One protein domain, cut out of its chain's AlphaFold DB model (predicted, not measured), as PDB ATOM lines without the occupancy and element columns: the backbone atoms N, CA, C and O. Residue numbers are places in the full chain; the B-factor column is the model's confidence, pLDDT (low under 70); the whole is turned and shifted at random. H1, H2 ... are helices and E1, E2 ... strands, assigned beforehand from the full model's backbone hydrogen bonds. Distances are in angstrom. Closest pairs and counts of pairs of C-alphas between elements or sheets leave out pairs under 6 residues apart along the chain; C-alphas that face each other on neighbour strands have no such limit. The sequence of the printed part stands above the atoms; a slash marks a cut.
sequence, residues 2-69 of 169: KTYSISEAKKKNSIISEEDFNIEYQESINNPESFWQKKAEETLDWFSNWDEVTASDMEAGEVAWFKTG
ATOM      1  N   LYS A   2     132.293 228.000 220.789       79.81
ATOM      2  CA  LYS A   2     131.151 227.897 219.863       79.81
ATOM      3  C   LYS A   2     131.553 226.980 218.710       79.81
ATOM      4  O   LYS A   2     132.534 227.274 218.036       79.81
ATOM      5  N   THR A   3     130.810 225.901 218.502       86.75
ATOM      6  CA  THR A   3     131.002 224.996 217.364       86.75
ATOM      7  C   THR A   3     130.059 225.411 216.241       86.75
ATOM      8  O   THR A   3     128.870 225.619 216.486       86.75
ATOM      9  N   TYR A   4     130.581 225.546 215.023       89.44
ATOM     10  CA  TYR A   4     129.793 225.866 213.833       89.44
ATOM     11  C   TYR A   4     129.567 224.594 213.024       89.44
ATOM     12  O   TYR A   4     130.523 223.926 212.634       89.44
ATOM     13  N   SER A   5     128.304 224.250 212.781       86.94
ATOM     14  CA  SER A   5     127.949 223.083 211.981       86.94
ATOM     15  C   SER A   5     128.191 223.336 210.493       86.94
ATOM     16  O   SER A   5     127.958 224.424 209.964       86.94
ATOM     17  N   ILE A   6     128.661 222.298 209.803       88.88
ATOM     18  CA  ILE A   6     128.835 222.313 208.349       88.88
ATOM     19  C   ILE A   6     127.448 222.288 207.698       88.88
ATOM     20  O   ILE A   6     126.605 221.470 208.072       88.88
ATOM     21  N   SER A   7     127.219 223.159 206.712       90.25
ATOM     22  CA  SER A   7     125.969 223.173 205.950       90.25
ATOM     23  C   SER A   7     125.773 221.875 205.161       90.25
ATOM     24  O   SER A   7     126.733 221.277 204.676       90.25
ATOM     25  N   GLU A   8     124.524 221.446 204.981       88.38
ATOM     26  CA  GLU A   8     124.195 220.182 204.297       88.38
ATOM     27  C   GLU A   8     124.744 220.121 202.865       88.38
ATOM     28  O   GLU A   8     125.288 219.101 202.447       88.38
ATOM     29  N   ALA A   9     124.697 221.245 202.142       89.31
ATOM     30  CA  ALA A   9     125.278 221.356 200.804       89.31
ATOM     31  C   ALA A   9     126.794 221.089 200.796       89.31
ATOM     32  O   ALA A   9     127.296 220.415 199.899       89.31
ATOM     33  N   LYS A  10     127.526 221.573 201.810       87.56
ATOM     34  CA  LYS A  10     128.966 221.308 201.948       87.56
ATOM     35  C   LYS A  10     129.237 219.861 202.351       87.56
ATOM     36  O   LYS A  10     130.181 219.280 201.834       87.56
ATOM     37  N   LYS A  11     128.400 219.268 203.212       87.69
ATOM     38  CA  LYS A  11     128.523 217.848 203.581       87.69
ATOM     39  C   LYS A  11     128.366 216.933 202.365       87.69
ATOM     40  O   LYS A  11     129.153 216.013 202.206       87.69
ATOM     41  N   LYS A  12     127.398 217.215 201.483       87.06
ATOM     42  CA  LYS A  12     127.134 216.400 200.286       87.06
ATOM     43  C   LYS A  12     128.257 216.454 199.242       87.06
ATOM     44  O   LYS A  12     128.483 215.466 198.557       87.06
ATOM     45  N   ASN A  13     128.936 217.593 199.115       89.62
ATOM     46  CA  ASN A  13     130.010 217.795 198.135       89.62
ATOM     47  C   ASN A  13     131.415 217.528 198.707       89.62
ATOM     48  O   ASN A  13     132.406 217.776 198.023       89.62
ATOM     49  N   SER A  14     131.515 217.093 199.967       89.81
ATOM     50  CA  SER A  14     132.797 216.782 200.596       89.81
ATOM     51  C   SER A  14     133.397 215.516 199.989       89.81
ATOM     52  O   SER A  14     132.682 214.559 199.705       89.81
ATOM     53  N   ILE A  15     134.719 215.508 199.834       88.31
ATOM     54  CA  ILE A  15     135.478 214.347 199.350       88.31
ATOM     55  C   ILE A  15     135.539 213.250 200.425       88.31
ATOM     56  O   ILE A  15     135.616 212.074 200.095       88.31
ATOM     57  N   ILE A  16     135.477 213.637 201.703       90.88
ATOM     58  CA  ILE A  16     135.566 212.734 202.852       90.88
ATOM     59  C   ILE A  16     134.400 212.976 203.814       90.88
ATOM     60  O   ILE A  16     134.033 214.130 204.080       90.88
ATOM     61  N   SER A  17     133.795 211.897 204.312       90.69
ATOM     62  CA  SER A  17     132.777 211.964 205.361       90.69
ATOM     63  C   SER A  17     133.416 212.032 206.754       90.69
ATOM     64  O   SER A  17     134.611 211.805 206.923       90.69
ATOM     65  N   GLU A  18     132.626 212.362 207.777       89.06
ATOM     66  CA  GLU A  18     133.112 212.370 209.166       89.06
ATOM     67  C   GLU A  18     133.507 210.963 209.643       89.06
ATOM     68  O   GLU A  18     134.473 210.805 210.386       89.06
ATOM     69  N   GLU A  19     132.787 209.937 209.187       91.81
ATOM     70  CA  GLU A  19     133.092 208.541 209.495       91.81
ATOM     71  C   GLU A  19     134.397 208.102 208.823       91.81
ATOM     72  O   GLU A  19     135.302 207.628 209.511       91.81
ATOM     73  N   ASP A  20     134.545 208.370 207.520       92.25
ATOM     74  CA  ASP A  20     135.768 208.054 206.771       92.25
ATOM     75  C   ASP A  20     136.983 208.793 207.342       92.25
ATOM     76  O   ASP A  20     138.050 208.203 207.494       92.25
ATOM     77  N   PHE A  21     136.819 210.065 207.725       92.69
ATOM     78  CA  PHE A  21     137.872 210.839 208.377       92.69
ATOM     79  C   PHE A  21     138.348 210.163 209.662       92.69
ATOM     80  O   PHE A  21     139.550 210.029 209.873       92.69
ATOM     81  N   ASN A  22     137.421 209.726 210.520       94.31
ATOM     82  CA  ASN A  22     137.788 209.065 211.767       94.31
ATOM     83  C   ASN A  22     138.516 207.741 211.505       94.31
ATOM     84  O   ASN A  22     139.482 207.440 212.205       94.31
ATOM     85  N   ILE A  23     138.101 206.978 210.491       94.12
ATOM     86  CA  ILE A  23     138.756 205.723 210.103       94.12
ATOM     87  C   ILE A  23     140.175 205.993 209.585       94.12
ATOM     88  O   ILE A  23     141.130 205.440 210.131       94.12
ATOM     89  N   GLU A  24     140.328 206.876 208.593       93.50
ATOM     90  CA  GLU A  24     141.638 207.218 208.020       93.50
ATOM     91  C   GLU A  24     142.576 207.828 209.068       93.50
ATOM     92  O   GLU A  24     143.765 207.514 209.104       93.50
ATOM     93  N   TYR A  25     142.047 208.660 209.968       94.62
ATOM     94  CA  TYR A  25     142.825 209.240 211.056       94.62
ATOM     95  C   TYR A  25     143.354 208.164 212.009       94.62
ATOM     96  O   TYR A  25     144.542 208.163 212.334       94.62
ATOM     97  N   GLN A  26     142.509 207.213 212.423       95.62
ATOM     98  CA  GLN A  26     142.950 206.101 213.268       95.62
ATOM     99  C   GLN A  26     143.973 205.213 212.552       95.62
ATOM    100  O   GLN A  26     144.943 204.784 213.175       95.62
ATOM    101  N   GLU A  27     143.809 204.963 211.253       94.00
ATOM    102  CA  GLU A  27     144.788 204.215 210.458       94.00
ATOM    103  C   GLU A  27     146.135 204.948 210.381       94.00
ATOM    104  O   GLU A  27     147.176 204.330 210.600       94.00
ATOM    105  N   SER A  28     146.122 206.271 210.180       93.50
ATOM    106  CA  SER A  28     147.339 207.090 210.113       93.50
ATOM    107  C   SER A  28     148.166 207.074 211.403       93.50
ATOM    108  O   SER A  28     149.385 207.235 211.350       93.50
ATOM    109  N   ILE A  29     147.519 206.863 212.556       93.25
ATOM    110  CA  ILE A  29     148.176 206.784 213.867       93.25
ATOM    111  C   ILE A  29     148.620 205.357 214.170       93.25
ATOM    112  O   ILE A  29     149.741 205.143 214.623       93.25
ATOM    113  N   ASN A  30     147.732 204.386 213.956       95.25
ATOM    114  CA  ASN A  30     147.966 203.009 214.381       95.25
ATOM    115  C   ASN A  30     148.870 202.246 213.404       95.25
ATOM    116  O   ASN A  30     149.632 201.389 213.835       95.25
ATOM    117  N   ASN A  31     148.796 202.557 212.104       94.06
ATOM    118  CA  ASN A  31     149.567 201.911 211.038       94.06
ATOM    119  C   ASN A  31     150.131 202.956 210.047       94.06
ATOM    120  O   ASN A  31     149.792 202.929 208.858       94.06
ATOM    121  N   PRO A  32     151.001 203.878 210.505       91.12
ATOM    122  CA  PRO A  32     151.459 205.014 209.706       91.12
ATOM    123  C   PRO A  32     152.175 204.596 208.418       91.12
ATOM    124  O   PRO A  32     151.941 205.200 207.377       91.12
ATOM    125  N   GLU A  33     153.024 203.564 208.454       91.19
ATOM    126  CA  GLU A  33     153.773 203.125 207.268       91.19
ATOM    127  C   GLU A  33     152.846 202.667 206.140       91.19
ATOM    128  O   GLU A  33     152.954 203.166 205.021       91.19
ATOM    129  N   SER A  34     151.896 201.779 206.447       92.44
ATOM    130  CA  SER A  34     150.921 201.273 205.473       92.44
ATOM    131  C   SER A  34     150.033 202.397 204.938       92.44
ATOM    132  O   SER A  34     149.801 202.488 203.732       92.44
ATOM    133  N   PHE A  35     149.565 203.280 205.825       94.44
ATOM    134  CA  PHE A  35     148.732 204.416 205.444       94.44
ATOM    135  C   PHE A  35     149.465 205.358 204.480       94.44
ATOM    136  O   PHE A  35     148.964 205.661 203.394       94.44
ATOM    137  N   TRP A  36     150.672 205.801 204.844       93.94
ATOM    138  CA  TRP A  36     151.447 206.741 204.034       93.94
ATOM    139  C   TRP A  36     151.975 206.117 202.750       93.94
ATOM    140  O   TRP A  36     152.040 206.817 201.741       93.94
ATOM    141  N   GLN A  37     152.294 204.819 202.753       93.75
ATOM    142  CA  GLN A  37     152.623 204.097 201.529       93.75
ATOM    143  C   GLN A  37     151.459 204.161 200.538       93.75
ATOM    144  O   GLN A  37     151.632 204.644 199.421       93.75
ATOM    145  N   LYS A  38     150.260 203.758 200.975       94.00
ATOM    146  CA  LYS A  38     149.056 203.777 200.140       94.00
ATOM    147  C   LYS A  38     148.759 205.180 199.609       94.00
ATOM    148  O   LYS A  38     148.590 205.363 198.407       94.00
ATOM    149  N   LYS A  39     148.764 206.197 200.479       93.50
ATOM    150  CA  LYS A  39     148.506 207.586 200.062       93.50
ATOM    151  C   LYS A  39     149.553 208.101 199.068       93.50
ATOM    152  O   LYS A  39     149.198 208.839 198.150       93.50
ATOM    153  N   ALA A  40     150.823 207.727 199.226       93.62
ATOM    154  CA  ALA A  40     151.888 208.136 198.313       93.62
ATOM    155  C   ALA A  40     151.766 207.493 196.927       93.62
ATOM    156  O   ALA A  40     152.017 208.180 195.937       93.62
ATOM    157  N   GLU A  41     151.364 206.222 196.858       93.31
ATOM    158  CA  GLU A  41     151.101 205.500 195.604       93.31
ATOM    159  C   GLU A  41     149.843 206.027 194.889       93.31
ATOM    160  O   GLU A  41     149.824 206.122 193.667       93.31
ATOM    161  N   GLU A  42     148.805 206.417 195.636       93.19
ATOM    162  CA  GLU A  42     147.548 206.936 195.072       93.19
ATOM    163  C   GLU A  42     147.651 208.389 194.574       93.19
ATOM    164  O   GLU A  42     146.930 208.789 193.659       93.19
ATOM    165  N   THR A  43     148.507 209.209 195.193       92.50
ATOM    166  CA  THR A  43     148.503 210.671 194.981       92.50
ATOM    167  C   THR A  43     149.584 211.144 194.005       92.50
ATOM    168  O   THR A  43     149.407 212.156 193.309       92.50
ATOM    169  N   LEU A  44     150.723 210.450 193.967       94.50
ATOM    170  CA  LEU A  44     151.918 210.876 193.244       94.50
ATOM    171  C   LEU A  44     152.418 209.781 192.307       94.50
ATOM    172  O   LEU A  44     152.393 208.600 192.633       94.50
ATOM    173  N   ASP A  45     152.957 210.211 191.173       93.19
ATOM    174  CA  ASP A  45     153.642 209.351 190.224       93.19
ATOM    175  C   ASP A  45     155.137 209.302 190.542       93.19
ATOM    176  O   ASP A  45     155.831 210.331 190.616       93.19
ATOM    177  N   TRP A  46     155.632 208.078 190.698       93.00
ATOM    178  CA  TRP A  46     157.006 207.773 191.071       93.00
ATOM    179  C   TRP A  46     157.732 207.083 189.922       93.00
ATOM    180  O   TRP A  46     157.193 206.206 189.254       93.00
ATOM    181  N   PHE A  47     158.994 207.449 189.709       91.19
ATOM    182  CA  PHE A  47     159.867 206.764 188.751       91.19
ATOM    183  C   PHE A  47     160.520 205.524 189.355       91.19
ATOM    184  O   PHE A  47     160.864 204.588 188.637       91.19
ATOM    185  N   SER A  48     160.739 205.534 190.670       91.12
ATOM    186  CA  SER A  48     161.142 204.355 191.426       91.12
ATOM    187  C   SER A  48     160.533 204.402 192.816       91.12
ATOM    188  O   SER A  48     160.536 205.460 193.457       91.12
ATOM    189  N   ASN A  49     160.076 203.241 193.272       88.69
ATOM    190  CA  ASN A  49     159.556 203.058 194.619       88.69
ATOM    191  C   ASN A  49     160.658 203.269 195.664       88.69
ATOM    192  O   ASN A  49     161.851 203.323 195.344       88.69
ATOM    193  N   TRP A  50     160.223 203.431 196.906       91.06
ATOM    194  CA  TRP A  50     161.057 203.588 198.090       91.06
ATOM    195  C   TRP A  50     161.221 202.256 198.820       91.06
ATOM    196  O   TRP A  50     160.343 201.398 198.765       91.06
ATOM    197  N   ASP A  51     162.328 202.120 199.545       88.44
ATOM    198  CA  ASP A  51     162.565 200.959 200.413       88.44
ATOM    199  C   ASP A  51     161.970 201.157 201.817       88.44
ATOM    200  O   ASP A  51     161.633 200.196 202.500       88.44
ATOM    201  N   GLU A  52     161.853 202.412 202.260       88.69
ATOM    202  CA  GLU A  52     161.462 202.783 203.622       88.69
ATOM    203  C   GLU A  52     160.561 204.027 203.578       88.69
ATOM    204  O   GLU A  52     160.922 205.044 202.973       88.69
ATOM    205  N   VAL A  53     159.371 203.944 204.189       89.31
ATOM    206  CA  VAL A  53     158.355 205.016 204.158       89.31
ATOM    207  C   VAL A  53     158.768 206.199 205.027       89.31
ATOM    208  O   VAL A  53     158.685 207.342 204.582       89.31
ATOM    209  N   THR A  54     159.235 205.947 206.247       88.81
ATOM    210  CA  THR A  54     159.660 206.990 207.180       88.81
ATOM    211  C   THR A  54     160.828 206.504 208.023       88.81
ATOM    212  O   THR A  54     160.846 205.363 208.469       88.81
ATOM    213  N   ALA A  55     161.802 207.379 208.232       86.31
ATOM    214  CA  ALA A  55     162.897 207.191 209.167       86.31
ATOM    215  C   ALA A  55     163.095 208.513 209.905       86.31
ATOM    216  O   ALA A  55     163.372 209.540 209.278       86.31
ATOM    217  N   SER A  56     162.932 208.508 211.225       85.25
ATOM    218  CA  SER A  56     163.052 209.719 212.034       85.25
ATOM    219  C   SER A  56     163.900 209.489 213.276       85.25
ATOM    220  O   SER A  56     163.587 208.620 214.087       85.25
ATOM    221  N   ASP A  57     164.899 210.341 213.453       88.00
ATOM    222  CA  ASP A  57     165.632 210.547 214.692       88.00
ATOM    223  C   ASP A  57     165.444 212.013 215.105       88.00
ATOM    224  O   ASP A  57     166.050 212.934 214.551       88.00
ATOM    225  N   MET A  58     164.545 212.241 216.064       86.50
ATOM    226  CA  MET A  58     164.246 213.588 216.550       86.50
ATOM    227  C   MET A  58     165.375 214.175 217.403       86.50
ATOM    228  O   MET A  58     165.480 215.398 217.481       86.50
ATOM    229  N   GLU A  59     166.218 213.342 218.020       89.62
ATOM    230  CA  GLU A  59     167.356 213.808 218.819       89.62
ATOM    231  C   GLU A  59     168.487 214.296 217.909       89.62
ATOM    232  O   GLU A  59     169.078 215.347 218.162       89.62
ATOM    233  N   ALA A  60     168.732 213.585 216.806       88.81
ATOM    234  CA  ALA A  60     169.675 214.001 215.770       88.81
ATOM    235  C   ALA A  60     169.109 215.073 214.815       88.81
ATOM    236  O   ALA A  60     169.859 215.682 214.049       88.81
ATOM    237  N   GLY A  61     167.796 215.327 214.851       88.19
ATOM    238  CA  GLY A  61     167.118 216.240 213.925       88.19
ATOM    239  C   GLY A  61     167.063 215.706 212.489       88.19
ATOM    240  O   GLY A  61     166.992 216.484 211.534       88.19
ATOM    241  N   GLU A  62     167.115 214.386 212.324       88.81
ATOM    242  CA  GLU A  62     167.089 213.710 211.035       88.81
ATOM    243  C   GLU A  62     165.691 213.156 210.766       88.81
ATOM    244  O   GLU A  62     165.172 212.323 211.500       88.81
ATOM    245  N   VAL A  63     165.062 213.618 209.687       89.94
ATOM    246  CA  VAL A  63     163.758 213.118 209.246       89.94
ATOM    247  C   VAL A  63     163.832 212.842 207.752       89.94
ATOM    248  O   VAL A  63     164.131 213.733 206.955       89.94
ATOM    249  N   ALA A  64     163.554 211.603 207.368       88.94
ATOM    250  CA  ALA A  64     163.512 211.158 205.988       88.94
ATOM    251  C   ALA A  64     162.177 210.473 205.698       88.94
ATOM    252  O   ALA A  64     161.714 209.634 206.461       88.94
ATOM    253  N   TRP A  65     161.590 210.821 204.556       91.50
ATOM    254  CA  TRP A  65     160.368 210.216 204.038       91.50
ATOM    255  C   TRP A  65     160.633 209.632 202.656       91.50
ATOM    256  O   TRP A  65     161.310 210.270 201.841       91.50
ATOM    257  N   PHE A  66     160.093 208.438 202.408       92.19
ATOM    258  CA  PHE A  66     160.181 207.692 201.151       92.19
ATOM    259  C   PHE A  66     161.625 207.590 200.653       92.19
ATOM    260  O   PHE A  66     162.004 208.077 199.579       92.19
ATOM    261  N   LYS A  67     162.472 207.005 201.499       89.44
ATOM    262  CA  LYS A  67     163.907 206.859 201.253       89.44
ATOM    263  C   LYS A  67     164.122 206.034 199.989       89.44
ATOM    264  O   LYS A  67     163.383 205.094 199.751       89.44
ATOM    265  N   THR A  68     165.113 206.419 199.184       88.62
ATOM    266  CA  THR A  68     165.427 205.864 197.845       88.62
ATOM    267  C   THR A  68     164.372 206.090 196.752       88.62
ATOM    268  O   THR A  68     164.724 206.020 195.570       88.62
ATOM    269  N   GLY A  69     163.151 206.504 197.113       90.75
ATOM    270  CA  GLY A  69     162.104 206.890 196.174       90.75
ATOM    271  C   GLY A  69     162.522 208.052 195.271       90.75
ATOM    272  O   GLY A  69     163.170 209.014 195.708       90.75
TER     273      GLY A  69
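This is residues 2 to 69 of the 169 residues of the protein "Acyl-coenzyme A synthetases/AMP-(Fatty) acid ligases" of uncultured gamma proteobacterium HF0070_25G02 (UniProt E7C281). Two helices, H2 and H3, meet near their ends in a V, and a two-stranded hairpin, E1 and E2, stands beside H3. Residues 2 to 15, with the short helix H1, stick out as a free arm beyond the far end of H2. The printed part has 68 residues, with three named helices and two named strands in the order H1, H2, H3, E1, E2; the sheet E1 - E2 is antiparallel, and the class is mixed, helices and strands. It is only just extended, close to loose, with a radius of gyration of the C-alphas of 16.6 A, and spans 44 by 32 by 17 A.

H1, residues 8 to 12, is apart from H2, residues 18 to 30. H2 and H3, residues 32 to 43, only just touch, and only at the corner by their link, with 3 pairs of C-alphas within 8 A; the closest are those of Ser 28 and Phe 35, 5.6 A. Their lines stand at a steep tilt of 56 degrees, opposite ways. Of H3 and E1, residues 52 to 57, the closest C-alphas are those of Glu 33 and Val 53, 5.9 A. E1 and E2, residues 62 to 67, form a hairpin, with N 55 and O 64 2.9 A apart and N 66 and O 53 2.8 A apart, within hydrogen-bond range. H3 and E2 are near each other. In H1, H2 and H3 every O i to N i+4 pair is within hydrogen-bond range.

H1 begins at C-alpha 8 (124.195, 220.182, 204.297) and is 6.2 A long from first to last C-alpha. H2 measures 18.3 A, H3 16.0 A, E1 14.1 A and E2 12.4 A, ending at C-alpha 67 (163.907, 206.859, 201.253).

The C-alphas of Lys 2 and Ser 48, the two farthest apart, are 47.6 A apart. The printed part has no cut. No link is long; H3 to E1 is short, the others tight. No printed residue is under 70 in pLDDT.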